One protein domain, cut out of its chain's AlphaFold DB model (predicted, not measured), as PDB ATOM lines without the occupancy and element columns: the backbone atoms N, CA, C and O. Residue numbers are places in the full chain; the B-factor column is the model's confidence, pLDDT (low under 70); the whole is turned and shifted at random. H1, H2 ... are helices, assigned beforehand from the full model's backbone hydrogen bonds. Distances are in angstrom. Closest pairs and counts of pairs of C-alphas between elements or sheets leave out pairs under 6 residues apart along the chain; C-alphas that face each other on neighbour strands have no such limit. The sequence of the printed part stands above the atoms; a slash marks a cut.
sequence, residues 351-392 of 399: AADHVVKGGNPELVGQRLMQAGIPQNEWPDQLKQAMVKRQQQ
ATOM      1  N   ALA A 351     180.550 224.265 186.711       92.94
ATOM      2  CA  ALA A 351     180.744 223.591 185.430       92.94
ATOM      3  C   ALA A 351     182.007 222.711 185.409       92.94
ATOM      4  O   ALA A 351     181.965 221.589 184.898       92.94
ATOM      5  N   ALA A 352     183.118 223.189 185.981       93.38
ATOM      6  CA  ALA A 352     184.351 222.411 186.088       93.38
ATOM      7  C   ALA A 352     184.157 221.164 186.968       93.38
ATOM      8  O   ALA A 352     184.489 220.054 186.545       93.38
ATOM      9  N   ASP A 353     183.546 221.332 188.144       92.25
ATOM     10  CA  ASP A 353     183.216 220.238 189.065       92.25
ATOM     11  C   ASP A 353     182.312 219.188 188.399       92.25
ATOM     12  O   ASP A 353     182.504 217.981 188.575       92.25
ATOM     13  N   HIS A 354     181.337 219.633 187.604       91.06
ATOM     14  CA  HIS A 354     180.370 218.756 186.950       91.06
ATOM     15  C   HIS A 354     181.016 217.861 185.880       91.06
ATOM     16  O   HIS A 354     180.625 216.702 185.726       91.06
ATOM     17  N   VAL A 355     182.026 218.361 185.163       94.19
ATOM     18  CA  VAL A 355     182.794 217.562 184.193       94.19
ATOM     19  C   VAL A 355     183.721 216.576 184.905       94.19
ATOM     20  O   VAL A 355     183.803 215.418 184.500       94.19
ATOM     21  N   VAL A 356     184.375 216.994 185.995       92.44
ATOM     22  CA  VAL A 356     185.255 216.117 186.796       92.44
ATOM     23  C   VAL A 356     184.484 214.933 187.386       92.44
ATOM     24  O   VAL A 356     185.005 213.821 187.436       92.44
ATOM     25  N   LYS A 357     183.219 215.139 187.766       90.19
ATOM     26  CA  LYS A 357     182.323 214.080 188.263       90.19
ATOM     27  C   LYS A 357     181.743 213.171 187.169       90.19
ATOM     28  O   LYS A 357     180.930 212.307 187.478       90.19
ATOM     29  N   GLY A 358     182.152 213.338 185.910       89.19
ATOM     30  CA  GLY A 358     181.686 212.514 184.791       89.19
ATOM     31  C   GLY A 358     180.364 212.968 184.168       89.19
ATOM     32  O   GLY A 358     179.756 212.210 183.416       89.19
ATOM     33  N   GLY A 359     179.910 214.191 184.449       87.94
ATOM     34  CA  GLY A 359     178.726 214.754 183.806       87.94
ATOM     35  C   GLY A 359     178.917 215.010 182.307       87.94
ATOM     36  O   GLY A 359     180.035 215.126 181.804       87.94
ATOM     37  N   ASN A 360     177.805 215.111 181.576       89.56
ATOM     38  CA  ASN A 360     177.807 215.269 180.123       89.56
ATOM     39  C   ASN A 360     178.393 216.638 179.692       89.56
ATOM     40  O   ASN A 360     177.777 217.670 179.976       89.56
ATOM     41  N   PRO A 361     179.521 216.673 178.956       93.38
ATOM     42  CA  PRO A 361     180.178 217.923 178.584       93.38
ATOM     43  C   PRO A 361     179.345 218.810 177.641       93.38
ATOM     44  O   PRO A 361     179.423 220.029 177.761       93.38
ATOM     45  N   GLU A 362     178.493 218.273 176.754       93.00
ATOM     46  CA  GLU A 362     177.645 219.134 175.905       93.00
ATOM     47  C   GLU A 362     176.622 219.925 176.728       93.00
ATOM     48  O   GLU A 362     176.421 221.113 176.472       93.00
ATOM     49  N   LEU A 363     175.995 219.289 177.725       89.25
ATOM     50  CA  LEU A 363     175.009 219.953 178.585       89.25
ATOM     51  C   LEU A 363     175.666 221.050 179.427       89.25
ATOM     52  O   LEU A 363     175.131 222.154 179.531       89.25
ATOM     53  N   VAL A 364     176.861 220.780 179.966       94.12
ATOM     54  CA  VAL A 364     177.642 221.781 180.708       94.12
ATOM     55  C   VAL A 364     178.020 222.958 179.799       94.12
ATOM     56  O   VAL A 364     177.843 224.114 180.186       94.12
ATOM     57  N   GLY A 365     178.458 222.689 178.563       94.25
ATOM     58  CA  GLY A 365     178.735 223.729 177.569       94.25
ATOM     59  C   GLY A 365     177.499 224.564 177.221       94.25
ATOM     60  O   GLY A 365     177.575 225.791 177.159       94.25
ATOM     61  N   GLN A 366     176.334 223.931 177.061       91.81
ATOM     62  CA  GLN A 366     175.079 224.632 176.783       91.81
ATOM     63  C   GLN A 366     174.649 225.537 177.946       91.81
ATOM     64  O   GLN A 366     174.232 226.672 177.705       91.81
ATOM     65  N   ARG A 367     174.822 225.089 179.196       91.94
ATOM     66  CA  ARG A 367     174.546 225.894 180.398       91.94
ATOM     67  C   ARG A 367     175.467 227.115 180.491       91.94
ATOM     68  O   ARG A 367     174.991 228.208 180.787       91.94
ATOM     69  N   LEU A 368     176.755 226.969 180.162       95.25
ATOM     70  CA  LEU A 368     177.696 228.098 180.098       95.25
ATOM     71  C   LEU A 368     177.315 229.111 179.006       95.25
ATOM     72  O   LEU A 368     177.373 230.315 179.252       95.25
ATOM     73  N   MET A 369     176.853 228.652 177.835       95.50
ATOM     74  CA  MET A 369     176.354 229.557 176.786       95.50
ATOM     75  C   MET A 369     175.102 230.321 177.222       95.50
ATOM     76  O   MET A 369     175.012 231.522 176.984       95.50
ATOM     77  N   GLN A 370     174.151 229.654 177.884       90.25
ATOM     78  CA  GLN A 370     172.944 230.302 178.414       90.25
ATOM     79  C   GLN A 370     173.269 231.332 179.504       90.25
ATOM     80  O   GLN A 370     172.598 232.355 179.599       90.25
ATOM     81  N   ALA A 371     174.333 231.099 180.276       92.31
ATOM     82  CA  ALA A 371     174.866 232.054 181.243       92.31
ATOM     83  C   ALA A 371     175.670 233.208 180.600       92.31
ATOM     84  O   ALA A 371     176.209 234.051 181.316       92.31
ATOM     85  N   GLY A 372     175.777 233.258 179.265       94.88
ATOM     86  CA  GLY A 372     176.517 234.292 178.539       94.88
ATOM     87  C   GLY A 372     178.040 234.165 178.651       94.88
ATOM     88  O   GLY A 372     178.746 235.149 178.437       94.88
ATOM     89  N   ILE A 373     178.556 232.982 179.001       96.44
ATOM     90  CA  ILE A 373     179.993 232.733 179.162       96.44
ATOM     91  C   ILE A 373     180.569 232.236 177.824       96.44
ATOM     92  O   ILE A 373     180.224 231.136 177.370       96.44
ATOM     93  N   PRO A 374     181.453 233.016 177.175       96.62
ATOM     94  CA  PRO A 374     182.018 232.659 175.881       96.62
ATOM     95  C   PRO A 374     182.976 231.460 175.989       96.62
ATOM     96  O   PRO A 374     183.587 231.219 177.029       96.62
ATOM     97  N   GLN A 375     183.124 230.699 174.896       96.25
ATOM     98  CA  GLN A 375     183.900 229.444 174.860       96.25
ATOM     99  C   GLN A 375     185.368 229.579 175.285       96.25
ATOM    100  O   GLN A 375     185.952 228.634 175.816       96.25
ATOM    101  N   ASN A 376     185.982 230.744 175.076       97.00
ATOM    102  CA  ASN A 376     187.351 231.012 175.517       97.00
ATOM    103  C   ASN A 376     187.489 230.963 177.049       97.00
ATOM    104  O   ASN A 376     188.541 230.554 177.538       97.00
ATOM    105  N   GLU A 377     186.427 231.281 177.790       97.12
ATOM    106  CA  GLU A 377     186.388 231.262 179.258       97.12
ATOM    107  C   GLU A 377     185.929 229.924 179.852       97.12
ATOM    108  O   GLU A 377     185.787 229.795 181.067       97.12
ATOM    109  N   TRP A 378     185.684 228.908 179.022       97.06
ATOM    110  CA  TRP A 378     185.295 227.599 179.536       97.06
ATOM    111  C   TRP A 378     186.454 226.917 180.278       97.06
ATOM    112  O   TRP A 378     187.608 227.069 179.856       97.06
ATOM    113  N   PRO A 379     186.161 226.116 181.322       97.12
ATOM    114  CA  PRO A 379     187.167 225.306 182.001       97.12
ATOM    115  C   PRO A 379     187.911 224.391 181.024       97.12
ATOM    116  O   PRO A 379     187.301 223.794 180.130       97.12
ATOM    117  N   ASP A 380     189.221 224.232 181.204       96.75
ATOM    118  CA  ASP A 380     190.042 223.411 180.307       96.75
ATOM    119  C   ASP A 380     189.606 221.942 180.298       96.75
ATOM    120  O   ASP A 380     189.625 221.292 179.254       96.75
ATOM    121  N   GLN A 381     189.113 221.437 181.432       95.19
ATOM    122  CA  GLN A 381     188.550 220.093 181.558       95.19
ATOM    123  C   GLN A 381     187.360 219.892 180.610       95.19
ATOM    124  O   GLN A 381     187.257 218.857 179.954       95.19
ATOM    125  N   LEU A 382     186.481 220.894 180.497       96.69
ATOM    126  CA  LEU A 382     185.327 220.853 179.602       96.69
ATOM    127  C   LEU A 382     185.770 220.872 178.135       96.69
ATOM    128  O   LEU A 382     185.302 220.057 177.336       96.69
ATOM    129  N   LYS A 383     186.709 221.762 177.791       96.94
ATOM    130  CA  LYS A 383     187.281 221.848 176.438       96.94
ATOM    131  C   LYS A 383     187.896 220.508 176.019       96.94
ATOM    132  O   LYS A 383     187.602 220.006 174.935       96.94
ATOM    133  N   GLN A 384     188.685 219.885 176.896       94.94
ATOM    134  CA  GLN A 384     189.289 218.572 176.651       94.94
ATOM    135  C   GLN A 384     188.241 217.461 176.510       94.94
ATOM    136  O   GLN A 384     188.353 216.626 175.612       94.94
ATOM    137  N   ALA A 385     187.203 217.455 177.355       93.69
ATOM    138  CA  ALA A 385     186.129 216.466 177.293       93.69
ATOM    139  C   ALA A 385     185.348 216.533 175.967       93.69
ATOM    140  O   ALA A 385     185.052 215.492 175.380       93.69
ATOM    141  N   MET A 386     185.076 217.737 175.452       93.50
ATOM    142  CA  MET A 386     184.404 217.914 174.159       93.50
ATOM    143  C   MET A 386     185.265 217.471 172.975       93.50
ATOM    144  O   MET A 386     184.769 216.778 172.086       93.50
ATOM    145  N   VAL A 387     186.562 217.794 172.981       94.00
ATOM    146  CA  VAL A 387     187.498 217.329 171.943       94.00
ATOM    147  C   VAL A 387     187.600 215.802 171.956       94.00
ATOM    148  O   VAL A 387     187.500 215.166 170.908       94.00
ATOM    149  N   LYS A 388     187.725 215.193 173.141       91.81
ATOM    150  CA  LYS A 388     187.781 213.733 173.297       91.81
ATOM    151  C   LYS A 388     186.516 213.050 172.774       91.81
ATOM    152  O   LYS A 388     186.610 211.982 172.175       91.81
ATOM    153  N   ARG A 389     185.346 213.667 172.962       85.25
ATOM    154  CA  ARG A 389     184.064 213.145 172.473       85.25
ATOM    155  C   ARG A 389     183.894 213.299 170.961       85.25
ATOM    156  O   ARG A 389     183.404 212.371 170.335       85.25
ATOM    157  N   GLN A 390     184.349 214.404 170.364       84.19
ATOM    158  CA  GLN A 390     184.375 214.561 168.901       84.19
ATOM    159  C   GLN A 390     185.345 213.588 168.215       84.19
ATOM    160  O   GLN A 390     185.115 213.196 167.074       84.19
ATOM    161  N   GLN A 391     186.425 213.201 168.901       84.00
ATOM    162  CA  GLN A 391     187.399 212.231 168.396       84.00
ATOM    163  C   GLN A 391     186.977 210.775 168.598       84.00
ATOM    164  O   GLN A 391     187.511 209.898 167.920       84.00
ATOM    165  N   GLN A 392     186.035 210.492 169.500       72.38
ATOM    166  CA  GLN A 392     185.404 209.182 169.525       72.38
ATOM    167  C   GLN A 392     184.475 209.099 168.311       72.38
ATOM    168  O   GLN A 392     183.500 209.852 168.264       72.38
TER     169      GLN A 392
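AT A GLANCE: This is residues 351 to 392 of the 399 residues of an uncharacterized protein of Aminobacter sp. MDW-2 (UniProt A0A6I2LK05). What is the shape? The longest helix, H3, packs by its first half, at a steep slant, on a hairpin of H1 and H2, near the hairpin's linked end. How is it made up? The 42 printed residues, all helix in class, hold H1, H2 and H3 in chain order, with no named strand. The whole is compact, with a radius of gyration of the C-alphas of 9.5 A and spans of 28 by 19 by 15 A.

IN THESE COORDINATES: Where is H3? Residues 380 to 391, 16.5 A long, end at C-alpha 391 (187.399, 212.231, 168.396). Where are the others? H2 is residues 361 to 370, 14.3 A, and H1 is residues 351 to 356, 8.8 A, from C-alpha 351 (180.744, 223.591, 185.430).

HOW THE PARTS SIT: What does H3 touch? Residues 381 to 385 alone touch H1, at a steep tilt of 61 degrees, the same way; the closest C-alphas, of Val 355 and Leu 382, are 6.2 A apart. Residues 382 to 386 alone touch H2, at a steep tilt of 56 degrees, opposite ways; the closest C-alphas, of Pro 361 and Leu 382, are 6.0 A apart. How do H1 and H2 stand? This helical hairpin touches at a shallow tilt of 5 degrees, opposite ways, closest at the C-alphas of Ala 351 and Val 364, 5.9 A. Are the backbones whole? In H1, H2 and H3 every O i to N i+4 pair is within hydrogen-bond range.

THE WHOLE: How large is it? The C-alphas farthest apart, of Gly 372 and Gln 392, are 28.1 A apart. Is anything cut or uncertain? The printed part has no cut, the link H1 to H2 is tight and H2 to H3 short, and no printed residue is under 70 in pLDDT.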